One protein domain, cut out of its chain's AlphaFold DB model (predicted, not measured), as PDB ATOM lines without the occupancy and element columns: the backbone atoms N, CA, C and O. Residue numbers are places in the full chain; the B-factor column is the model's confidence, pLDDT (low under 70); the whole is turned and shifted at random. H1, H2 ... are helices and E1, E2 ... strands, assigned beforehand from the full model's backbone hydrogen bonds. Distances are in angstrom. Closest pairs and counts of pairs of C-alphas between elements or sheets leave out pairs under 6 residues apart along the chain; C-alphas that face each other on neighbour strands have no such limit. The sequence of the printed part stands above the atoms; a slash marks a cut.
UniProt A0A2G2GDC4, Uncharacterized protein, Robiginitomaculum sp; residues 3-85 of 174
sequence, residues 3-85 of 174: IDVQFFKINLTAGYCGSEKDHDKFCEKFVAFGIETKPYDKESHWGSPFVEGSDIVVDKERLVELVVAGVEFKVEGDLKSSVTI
ATOM      1  N   ILE A   3      31.408  84.112  70.728       68.88
ATOM      2  CA  ILE A   3      31.827  83.903  72.113       68.88
ATOM      3  C   ILE A   3      30.657  84.341  72.986       68.88
ATOM      4  O   ILE A   3      30.271  85.508  72.973       68.88
ATOM      5  N   ASP A   4      30.061  83.390  73.693       68.75
ATOM      6  CA  ASP A   4      28.999  83.665  74.655       68.75
ATOM      7  C   ASP A   4      29.653  83.958  76.013       68.75
ATOM      8  O   ASP A   4      30.374  83.118  76.552       68.75
ATOM      9  N   VAL A   5      29.429  85.160  76.544       70.94
ATOM     10  CA  VAL A   5      29.942  85.604  77.844       70.94
ATOM     11  C   VAL A   5      28.757  85.855  78.771       70.94
ATOM     12  O   VAL A   5      27.737  86.426  78.378       70.94
ATOM     13  N   GLN A   6      28.864  85.382  80.008       74.06
ATOM     14  CA  GLN A   6      27.806  85.500  81.004       74.06
ATOM     15  C   GLN A   6      28.290  86.359  82.168       74.06
ATOM     16  O   GLN A   6      29.278  86.023  82.823       74.06
ATOM     17  N   PHE A   7      27.571  87.448  82.417       80.06
ATOM     18  CA  PHE A   7      27.803  88.364  83.522       80.06
ATOM     19  C   PHE A   7      26.604  88.360  84.466       80.06
ATOM     20  O   PHE A   7      25.466  88.160  84.050       80.06
ATOM     21  N   PHE A   8      26.843  88.626  85.739       78.06
ATOM     22  CA  PHE A   8      25.832  88.686  86.780       78.06
ATOM     23  C   PHE A   8      25.840  90.074  87.396       78.06
ATOM     24  O   PHE A   8      26.887  90.574  87.810       78.06
ATOM     25  N   LYS A   9      24.663  90.692  87.464       81.06
ATOM     26  CA  LYS A   9      24.459  91.919  88.226       81.06
ATOM     27  C   LYS A   9      24.155  91.525  89.667       81.06
ATOM     28  O   LYS A   9      23.148  90.860  89.924       81.06
ATOM     29  N   ILE A  10      25.028  91.915  90.585       79.81
ATOM     30  CA  ILE A  10      24.893  91.644  92.012       79.81
ATOM     31  C   ILE A  10      24.763  92.951  92.785       79.81
ATOM     32  O   ILE A  10      25.419  93.940  92.479       79.81
ATOM     33  N   ASN A  11      23.920  92.928  93.804       76.88
ATOM     34  CA  ASN A  11      23.766  93.991  94.775       76.88
ATOM     35  C   ASN A  11      24.413  93.528  96.082       76.88
ATOM     36  O   ASN A  11      24.052  92.471  96.614       76.88
ATOM     37  N   LEU A  12      25.412  94.268  96.562       72.50
ATOM     38  CA  LEU A  12      26.084  93.941  97.816       72.50
ATOM     39  C   LEU A  12      25.192  94.327  98.993       72.50
ATOM     40  O   LEU A  12      24.790  95.482  99.128       72.50
ATOM     41  N   THR A  13      24.921  93.371  99.878       64.94
ATOM     42  CA  THR A  13      24.235  93.666 101.134       64.94
ATOM     43  C   THR A  13      25.233  94.257 102.124       64.94
ATOM     44  O   THR A  13      26.244  93.638 102.457       64.94
ATOM     45  N   ALA A  14      24.958  95.478 102.577       60.12
ATOM     46  CA  ALA A  14      25.752  96.169 103.580       60.12
ATOM     47  C   ALA A  14      25.701  95.415 104.921       60.12
ATOM     48  O   ALA A  14      24.678  95.397 105.601       60.12
ATOM     49  N   GLY A  15      26.816  94.791 105.306       60.59
ATOM     50  CA  GLY A  15      27.015  94.296 106.665       60.59
ATOM     51  C   GLY A  15      27.363  95.451 107.607       60.59
ATOM     52  O   GLY A  15      28.198  96.293 107.275       60.59
ATOM     53  N   TYR A  16      26.741  95.502 108.784       62.41
ATOM     54  CA  TYR A  16      27.029  96.529 109.789       62.41
ATOM     55  C   TYR A  16      28.281  96.168 110.595       62.41
ATOM     56  O   TYR A  16      28.332  95.110 111.223       62.41
ATOM     57  N   CYS A  17      29.276  97.060 110.619       64.44
ATOM     58  CA  CYS A  17      30.489  96.892 111.422       64.44
ATOM     59  C   CYS A  17      30.467  97.838 112.633       64.44
ATOM     60  O   CYS A  17      30.370  99.055 112.475       64.44
ATOM     61  N   GLY A  18      30.570  97.275 113.843       62.44
ATOM     62  CA  GLY A  18      30.532  98.025 115.109       62.44
ATOM     63  C   GLY A  18      31.892  98.546 115.599       62.44
ATOM     64  O   GLY A  18      31.955  99.191 116.641       62.44
ATOM     65  N   SER A  19      32.989  98.261 114.889       72.00
ATOM     66  CA  SER A  19      34.328  98.756 115.232       72.00
ATOM     67  C   SER A  19      35.154  99.075 113.981       72.00
ATOM     68  O   SER A  19      34.970  98.447 112.939       72.00
ATOM     69  N   GLU A  20      36.090 100.028 114.093       73.75
ATOM     70  CA  GLU A  20      37.019 100.421 113.012       73.75
ATOM     71  C   GLU A  20      37.855  99.219 112.528       73.75
ATOM     72  O   GLU A  20      38.008  99.006 111.332       73.75
ATOM     73  N   LYS A  21      38.299  98.349 113.447       74.44
ATOM     74  CA  LYS A  21      39.078  97.145 113.104       74.44
ATOM     75  C   LYS A  21      38.273  96.111 112.321       74.44
ATOM     76  O   LYS A  21      38.809  95.480 111.412       74.44
ATOM     77  N   ASP A  22      37.014  95.906 112.701       72.38
ATOM     78  CA  ASP A  22      36.138  94.968 111.997       72.38
ATOM     79  C   ASP A  22      35.748  95.520 110.625       72.38
ATOM     80  O   ASP A  22      35.688  94.764 109.659       72.38
ATOM     81  N   HIS A  23      35.568  96.840 110.530       72.88
ATOM     82  CA  HIS A  23      35.317  97.538 109.279       72.88
ATOM     83  C   HIS A  23      36.495  97.411 108.305       72.88
ATOM     84  O   HIS A  23      36.294  96.987 107.171       72.88
ATOM     85  N   ASP A  24      37.725  97.687 108.744       73.12
ATOM     86  CA  ASP A  24      38.911  97.601 107.882       73.12
ATOM     87  C   ASP A  24      39.143  96.173 107.377       73.12
ATOM     88  O   ASP A  24      39.330  95.952 106.181       73.12
ATOM     89  N   LYS A  25      39.022  95.178 108.264       75.44
ATOM     90  CA  LYS A  25      39.138  93.759 107.899       75.44
ATOM     91  C   LYS A  25      38.045  93.313 106.925       75.44
ATOM     92  O   LYS A  25      38.260  92.418 106.105       75.44
ATOM     93  N   PHE A  26      36.852  93.891 107.039       71.69
ATOM     94  CA  PHE A  26      35.774  93.633 106.099       71.69
ATOM     95  C   PHE A  26      36.088  94.285 104.748       71.69
ATOM     96  O   PHE A  26      36.067  93.579 103.744       71.69
ATOM     97  N   CYS A  27      36.486  95.562 104.722       71.94
ATOM     98  CA  CYS A  27      36.881  96.305 103.520       71.94
ATOM     99  C   CYS A  27      38.045  95.662 102.757       71.94
ATOM    100  O   CYS A  27      37.991  95.605 101.532       71.94
ATOM    101  N   GLU A  28      39.057  95.121 103.444       73.50
ATOM    102  CA  GLU A  28      40.205  94.442 102.821       73.50
ATOM    103  C   GLU A  28      39.782  93.352 101.831       73.50
ATOM    104  O   GLU A  28      40.374  93.224 100.757       73.50
ATOM    105  N   LYS A  29      38.721  92.600 102.155       72.81
ATOM    106  CA  LYS A  29      38.182  91.584 101.246       72.81
ATOM    107  C   LYS A  29      37.732  92.228  99.941       72.81
ATOM    108  O   LYS A  29      38.121  91.771  98.879       72.81
ATOM    109  N   PHE A  30      36.965  93.308 100.010       71.25
ATOM    110  CA  PHE A  30      36.374  93.959  98.839       71.25
ATOM    111  C   PHE A  30      37.380  94.785  98.037       71.25
ATOM    112  O   PHE A  30      37.309  94.790  96.808       71.25
ATOM    113  N   VAL A  31      38.369  95.387  98.698       71.69
ATOM    114  CA  VAL A  31      39.497  96.047  98.029       71.69
ATOM    115  C   VAL A  31      40.309  95.032  97.221       71.69
ATOM    116  O   VAL A  31      40.655  95.312  96.074       71.69
ATOM    117  N   ALA A  32      40.531  93.815  97.739       68.50
ATOM    118  CA  ALA A  32      41.138  92.729  96.958       68.50
ATOM    119  C   ALA A  32      40.288  92.339  95.731       68.50
ATOM    120  O   ALA A  32      40.812  91.849  94.724       68.50
ATOM    121  N   PHE A  33      38.981  92.609  95.786       66.00
ATOM    122  CA  PHE A  33      38.065  92.422  94.668       66.00
ATOM    123  C   PHE A  33      37.995  93.614  93.693       66.00
ATOM    124  O   PHE A  33      37.383  93.471  92.634       66.00
ATOM    125  N   GLY A  34      38.686  94.728  93.977       65.50
ATOM    126  CA  GLY A  34      38.676  95.955  93.171       65.50
ATOM    127  C   GLY A  34      37.443  96.834  93.398       65.50
ATOM    128  O   GLY A  34      37.118  97.665  92.556       65.50
ATOM    129  N   ILE A  35      36.733  96.618  94.505       70.62
ATOM    130  CA  ILE A  35      35.495  97.316  94.846       70.62
ATOM    131  C   ILE A  35      35.844  98.491  95.761       70.62
ATOM    132  O   ILE A  35      36.523  98.314  96.772       70.62
ATOM    133  N   GLU A  36      35.383  99.692  95.408       66.31
ATOM    134  CA  GLU A  36      35.612 100.896  96.209       66.31
ATOM    135  C   GLU A  36      34.830 100.836  97.529       66.31
ATOM    136  O   GLU A  36      33.615 100.636  97.549       66.31
ATOM    137  N   THR A  37      35.539 101.028  98.642       70.62
ATOM    138  CA  THR A  37      34.974 101.027  99.998       70.62
ATOM    139  C   THR A  37      35.008 102.427 100.598       70.62
ATOM    140  O   THR A  37      35.964 103.177 100.385       70.62
ATOM    141  N   LYS A  38      34.003 102.778 101.402       71.50
ATOM    142  CA  LYS A  38      34.009 104.036 102.163       71.50
ATOM    143  C   LYS A  38      34.929 103.953 103.390       71.50
ATOM    144  O   LYS A  38      35.085 102.869 103.943       71.50
ATOM    145  N   PRO A  39      35.527 105.073 103.837       68.50
ATOM    146  CA  PRO A  39      36.256 105.118 105.103       68.50
ATOM    147  C   PRO A  39      35.298 104.980 106.297       68.50
ATOM    148  O   PRO A  39      34.146 105.411 106.223       68.50
ATOM    149  N   TYR A  40      35.783 104.401 107.400       68.44
ATOM    150  CA  TYR A  40      35.006 104.249 108.633       68.44
ATOM    151  C   TYR A  40      34.624 105.615 109.216       68.44
ATOM    152  O   TYR A  40      35.491 106.458 109.465       68.44
ATOM    153  N   ASP A  41      33.333 105.817 109.470       70.75
ATOM    154  CA  ASP A  41      32.835 107.017 110.133       70.75
ATOM    155  C   ASP A  41      32.873 106.851 111.660       70.75
ATOM    156  O   ASP A  41      32.160 106.029 112.243       70.75
ATOM    157  N   LYS A  42      33.718 107.656 112.313       65.75
ATOM    158  CA  LYS A  42      33.910 107.641 113.770       65.75
ATOM    159  C   LYS A  42      32.759 108.296 114.529       65.75
ATOM    160  O   LYS A  42      32.581 107.971 115.699       65.75
ATOM    161  N   GLU A  43      31.991 109.183 113.895       65.81
ATOM    162  CA  GLU A  43      30.869 109.878 114.543       65.81
ATOM    163  C   GLU A  43      29.631 108.988 114.630       65.81
ATOM    164  O   GLU A  43      28.930 108.978 115.642       65.81
ATOM    165  N   SER A  44      29.395 108.184 113.594       61.34
ATOM    166  CA  SER A  44      28.229 107.306 113.528       61.34
ATOM    167  C   SER A  44      28.361 106.047 114.393       61.34
ATOM    168  O   SER A  44      27.362 105.364 114.588       61.34
ATOM    169  N   HIS A  45      29.558 105.706 114.905       53.81
ATOM    170  CA  HIS A  45      29.879 104.450 115.624       53.81
ATOM    171  C   HIS A  45      29.512 103.144 114.883       53.81
ATOM    172  O   HIS A  45      29.712 102.044 115.401       53.81
ATOM    173  N   TRP A  46      29.025 103.263 113.650       55.25
ATOM    174  CA  TRP A  46      28.558 102.202 112.777       55.25
ATOM    175  C   TRP A  46      29.006 102.561 111.364       55.25
ATOM    176  O   TRP A  46      28.600 103.586 110.820       55.25
ATOM    177  N   GLY A  47      29.863 101.727 110.779       56.81
ATOM    178  CA  GLY A  47      30.330 101.900 109.408       56.81
ATOM    179  C   GLY A  47      29.697 100.850 108.510       56.81
ATOM    180  O   GLY A  47      29.912  99.655 108.728       56.81
ATOM    181  N   SER A  48      28.932 101.287 107.508       62.88
ATOM    182  CA  SER A  48      28.661 100.451 106.340       62.88
ATOM    183  C   SER A  48      29.791 100.677 105.331       62.88
ATOM    184  O   SER A  48      29.994 101.819 104.908       62.88
ATOM    185  N   PRO A  49      30.497  99.623 104.902       62.66
ATOM    186  CA  PRO A  49      31.595  99.730 103.941       62.66
ATOM    187  C   PRO A  49      31.113 100.143 102.540       62.66
ATOM    188  O   PRO A  49      31.906 100.626 101.728       62.66
ATOM    189  N   PHE A  50      29.805 100.012 102.278       66.75
ATOM    190  CA  PHE A  50      29.156 100.343 101.009       66.75
ATOM    191  C   PHE A  50      27.999 101.318 101.200       66.75
ATOM    192  O   PHE A  50      27.375 101.395 102.261       66.75
ATOM    193  N   VAL A  51      27.673 102.038 100.129       58.19
ATOM    194  CA  VAL A  51      26.326 102.591  99.971       58.19
ATOM    195  C   VAL A  51      25.399 101.415  99.703       58.19
ATOM    196  O   VAL A  51      25.641 100.651  98.771       58.19
ATOM    197  N   GLU A  52      24.365 101.256 100.525       56.31
ATOM    198  CA  GLU A  52      23.287 100.305 100.262       56.31
ATOM    199  C   GLU A  52      22.776 100.530  98.829       56.31
ATOM    200  O   GLU A  52      22.394 101.647  98.475       56.31
ATOM    201  N   GLY A  53      22.855  99.504  97.977       56.88
ATOM    202  CA  GLY A  53      22.484  99.634  96.567       56.88
ATOM    203  C   GLY A  53      23.633  99.752  95.555       56.88
ATOM    204  O   GLY A  53      23.367 100.095  94.406       56.88
ATOM    205  N   SER A  54      24.896  99.505  95.928       64.00
ATOM    206  CA  SER A  54      25.986  99.478  94.942       64.00
ATOM    207  C   SER A  54      25.886  98.227  94.061       64.00
ATOM    208  O   SER A  54      26.281  97.129  94.463       64.00
ATOM    209  N   ASP A  55      25.343  98.406  92.862       72.00
ATOM    210  CA  ASP A  55      25.266  97.368  91.843       72.00
ATOM    211  C   ASP A  55      26.637  97.124  91.207       72.00
ATOM    212  O   ASP A  55      27.268  98.043  90.682       72.00
ATOM    213  N   ILE A  56      27.080  95.871  91.206       75.81
ATOM    214  CA  ILE A  56      28.344  95.447  90.604       75.81
ATOM    215  C   ILE A  56      28.045  94.391  89.546       75.81
ATOM    216  O   ILE A  56      27.215  93.504  89.741       75.81
ATOM    217  N   VAL A  57      28.724  94.487  88.406       79.62
ATOM    218  CA  VAL A  57      28.659  93.478  87.349       79.62
ATOM    219  C   VAL A  57      29.903  92.608  87.445       79.62
ATOM    220  O   VAL A  57      31.020  93.110  87.346       79.62
ATOM    221  N   VAL A  58      29.706  91.310  87.648       80.81
ATOM    222  CA  VAL A  58      30.781  90.324  87.809       80.81
ATOM    223  C   VAL A  58      30.614  89.181  86.816       80.81
ATOM    224  O   VAL A  58      29.501  88.870  86.400       80.81
ATOM    225  N   ASP A  59      31.707  88.547  86.409       82.44
ATOM    226  CA  ASP A  59      31.647  87.306  85.637       82.44
ATOM    227  C   ASP A  59      31.415  86.092  86.559       82.44
ATOM    228  O   ASP A  59      31.316  86.200  87.785       82.44
ATOM    229  N   LYS A  60      31.284  84.906  85.961       80.88
ATOM    230  CA  LYS A  60      31.026  83.671  86.712       80.88
ATOM    231  C   LYS A  60      32.169  83.305  87.664       80.88
ATOM    232  O   LYS A  60      31.899  82.802  88.752       80.88
ATOM    233  N   GLU A  61      33.419  83.516  87.255       81.38
ATOM    234  CA  GLU A  61      34.596  83.173  88.061       81.38
ATOM    235  C   GLU A  61      34.657  84.061  89.304       81.38
ATOM    236  O   GLU A  61      34.709  83.556  90.427       81.38
ATOM    237  N   ARG A  62      34.491  85.373  89.122       77.44
ATOM    238  CA  ARG A  62      34.474  86.345  90.212       77.44
ATOM    239  C   ARG A  62      33.276  86.164  91.138       77.44
ATOM    240  O   ARG A  62      33.408  86.350  92.344       77.44
ATOM    241  N   LEU A  63      32.123  85.740  90.617       79.06
ATOM    242  CA  LEU A  63      30.967  85.394  91.446       79.06
ATOM    243  C   LEU A  63      31.259  84.199  92.369       79.06
ATOM    244  O   LEU A  63      30.876  84.227  93.536       79.06
ATOM    245  N   VAL A  64      31.969  83.175  91.886       81.56
ATOM    246  CA  VAL A  64      32.387  82.037  92.725       81.56
ATOM    247  C   VAL A  64      33.380  82.484  93.794       81.56
ATOM    248  O   VAL A  64      33.242  82.084  94.950       81.56
ATOM    249  N   GLU A  65      34.339  83.344  93.452       80.62
ATOM    250  CA  GLU A  65      35.294  83.881  94.428       80.62
ATOM    251  C   GLU A  65      34.603  84.673  95.547       80.62
ATOM    252  O   GLU A  65      34.956  84.509  96.714       80.62
ATOM    253  N   LEU A  66      33.579  85.468  95.218       78.00
ATOM    254  CA  LEU A  66      32.785  86.200  96.209       78.00
ATOM    255  C   LEU A  66      32.028  85.258  97.155       78.00
ATOM    256  O   LEU A  66      32.009  85.488  98.367       78.00
ATOM    257  N   VAL A  67      31.468  84.164  96.630       80.00
ATOM    258  CA  VAL A  67      30.824  83.124  97.452       80.00
ATOM    259  C   VAL A  67      31.843  82.447  98.374       80.00
ATOM    260  O   VAL A  67      31.572  82.271  99.560       80.00
ATOM    261  N   VAL A  68      33.034  82.107  97.867       80.56
ATOM    262  CA  VAL A  68      34.114  81.494  98.665       80.56
ATOM    263  C   VAL A  68      34.636  82.451  99.741       80.56
ATOM    264  O   VAL A  68      34.935  82.023 100.855       80.56
ATOM    265  N   ALA A  69      34.700  83.752  99.450       72.94
ATOM    266  CA  ALA A  69      35.090  84.789 100.405       72.94
ATOM    267  C   ALA A  69      34.046  85.029 101.519       72.94
ATOM    268  O   ALA A  69      34.333  85.747 102.493       72.94
ATOM    269  N   GLY A  70      32.863  84.416 101.394       72.19
ATOM    270  CA  GLY A  70      31.748  84.545 102.329       72.19
ATOM    271  C   GLY A  70      31.074  85.911 102.256       72.19
ATOM    272  O   GLY A  70      30.629  86.422 103.280       72.19
ATOM    273  N   VAL A  71      31.071  86.539 101.078       73.50
ATOM    274  CA  VAL A  71      30.393  87.818 100.851       73.50
ATOM    275  C   VAL A  71      28.910  87.556 100.614       73.50
ATOM    276  O   VAL A  71      28.546  86.776  99.736       73.50
ATOM    277  N   GLU A  72      28.050  88.226 101.378       72.75
ATOM    278  CA  GLU A  72      26.607  88.206 101.146       72.75
ATOM    279  C   GLU A  72      26.244  89.187 100.025       72.75
ATOM    280  O   GLU A  72      26.643  90.355 100.034       72.75
ATOM    281  N   PHE A  73      25.505  88.701  99.028       77.81
ATOM    282  CA  PHE A  73      25.024  89.503  97.910       77.81
ATOM    283  C   PHE A  73      23.683  88.977  97.400       77.81
ATOM    284  O   PHE A  73      23.346  87.799  97.550       77.81
ATOM    285  N   LYS A  74      22.927  89.853  96.740       78.69
ATOM    286  CA  LYS A  74      21.686  89.515  96.045       78.69
ATOM    287  C   LYS A  74      21.905  89.603  94.541       78.69
ATOM    288  O   LYS A  74      22.327  90.635  94.033       78.69
ATOM    289  N   VAL A  75      21.607  88.531  93.810       80.00
ATOM    290  CA  VAL A  75      21.661  88.551  92.340       80.00
ATOM    291  C   VAL A  75      20.409  89.254  91.819       80.00
ATOM    292  O   VAL A  75      19.296  88.787  92.055       80.00
ATOM    293  N   GLU A  76      20.587  90.374  91.124       78.25
ATOM    294  CA  GLU A  76      19.483  91.138  90.534       78.25
ATOM    295  C   GLU A  76      19.169  90.716  89.098       78.25
ATOM    296  O   GLU A  76      18.038  90.876  88.641       78.25
ATOM    297  N   GLY A  77      20.143  90.160  88.376       70.81
ATOM    298  CA  GLY A  77      19.922  89.738  87.000       70.81
ATOM    299  C   GLY A  77      21.103  89.020  86.360       70.81
ATOM    300  O   GLY A  77      22.254  89.169  86.769       70.81
ATOM    301  N   ASP A  78      20.781  88.245  85.328       72.94
ATOM    302  CA  ASP A  78      21.723  87.541  84.459       72.94
ATOM    303  C   ASP A  78      21.853  88.324  83.143       72.94
ATOM    304  O   ASP A  78      20.870  88.514  82.420       72.94
ATOM    305  N   LEU A  79      23.057  88.811  82.850       68.25
ATOM    306  CA  LEU A  79      23.409  89.473  81.600       68.25
ATOM    307  C   LEU A  79      24.130  88.467  80.699       68.25
ATOM    308  O   LEU A  79      25.340  88.254  80.795       68.25
ATOM    309  N   LYS A  80      23.388  87.868  79.769       68.06
ATOM    310  CA  LYS A  80      23.974  87.060  78.695       68.06
ATOM    311  C   LYS A  80      24.319  87.971  77.530       68.06
ATOM    312  O   LYS A  80      23.419  88.449  76.841       68.06
ATOM    313  N   SER A  81      25.607  88.208  77.301       63.12
ATOM    314  CA  SER A  81      26.080  88.906  76.110       63.12
ATOM    315  C   SER A  81      26.764  87.913  75.178       63.12
ATOM    316  O   SER A  81      27.643  87.147  75.561       63.12
ATOM    317  N   SER A  82      26.333  87.888  73.924       61.78
ATOM    318  CA  SER A  82      27.013  87.112  72.894       61.78
ATOM    319  C   SER A  82      27.802  88.058  72.011       61.78
ATOM    320  O   SER A  82      27.197  88.872  71.315       61.78
ATOM    321  N   VAL A  83      29.126  87.931  72.019       59.06
ATOM    322  CA  VAL A  83      30.008  88.714  71.156       59.06
ATOM    323  C   VAL A  83      30.220  87.937  69.859       59.06
ATOM    324  O   VAL A  83      30.753  86.823  69.841       59.06
ATOM    325  N   THR A  84      29.773  88.512  68.750       67.12
ATOM    326  CA  THR A  84      30.016  87.996  67.404       67.12
ATOM    327  C   THR A  84      31.069  88.876  66.750       67.12
ATOM    328  O   THR A  84      30.733  89.885  66.142       67.12
ATOM    329  N   ILE A  85      32.338  88.457  66.826       65.38
ATOM    330  CA  ILE A  85      33.515  89.262  66.435       65.38
ATOM    331  C   ILE A  85      33.332  89.981  65.087       65.38
ATOM    332  O   ILE A  85      33.687  91.143  64.968       65.38
TER     333      ILE A  85
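What this domain is: This is residues 3 to 85 of the 174 residues of an uncharacterized protein of Robiginitomaculum sp (UniProt A0A2G2GDC4). A long, strongly twisted ribbon of E1 and E3 is widened by the short strand E2 into a three-stranded sheet, with H2 over one face. H1 and the long loop of residues 33 to 54 lie toward the other end of a rod, and residues 3 to 6 and 80 to 83 of the ribbon run on past E2. The printed part has 83 residues, with the elements E1, H1, E2, H2, E3 along it; the sheet order is E2, E1, E3, all antiparallel, and the class is mixed, helices and strands. It is loose, with a radius of gyration of the C-alphas of 14.8 A, and spans 52 by 20 by 19 A.

How they stand to each other: E1, residues 3 to 12, is the inner strand, antiparallel to E3, residues 73 to 84, at 160 degrees, with N 5 and O 81 2.8 A apart. E2, residues 55 to 59, is antiparallel to E1 at 145 degrees, with N 10 and O 56 2.8 A apart. E3 bends by 61 degrees at residue 76. H2, residues 60 to 68, is on the sheet at a height of 9.7 A, over E1 and along the strands, at 11 degrees to E1 on the local plane; their closest C-alphas, of Phe 7 and Lys 60, are 6.5 A apart. E2, H2 and E3 form a split strand-helix-strand unit, two strands running the same way with E1 between them, its crossover right-handed. H1, residues 20 to 32, is not on the sheet and is apart from H2 and E3. Every O i to N i+4 pair is within hydrogen-bond range in H2, and 7 of 9 in H1.

Where its parts are: E1, residues 3 to 12, begins at C-alpha 3 (31.827, 83.903, 72.113) and is 28.2 A long. H1, residues 20 to 32, is 18.3 A long, E2, residues 55 to 59, 13.4 A, and H2, residues 60 to 68, 12.5 A. E3, residues 73 to 84, is 30.9 A long and ends at C-alpha 84 (30.016, 87.996, 67.404).

The domain as a whole: The C-alphas farthest apart, of Glu 43 and Ile 85, are 52.4 A apart. The printed part has no cut; the link from H1 to E2, 22 residues, is long. The mean pLDDT of the printed part is 70.6, and 34 residues are under 70, among them 42 to 54 and 79 to 85.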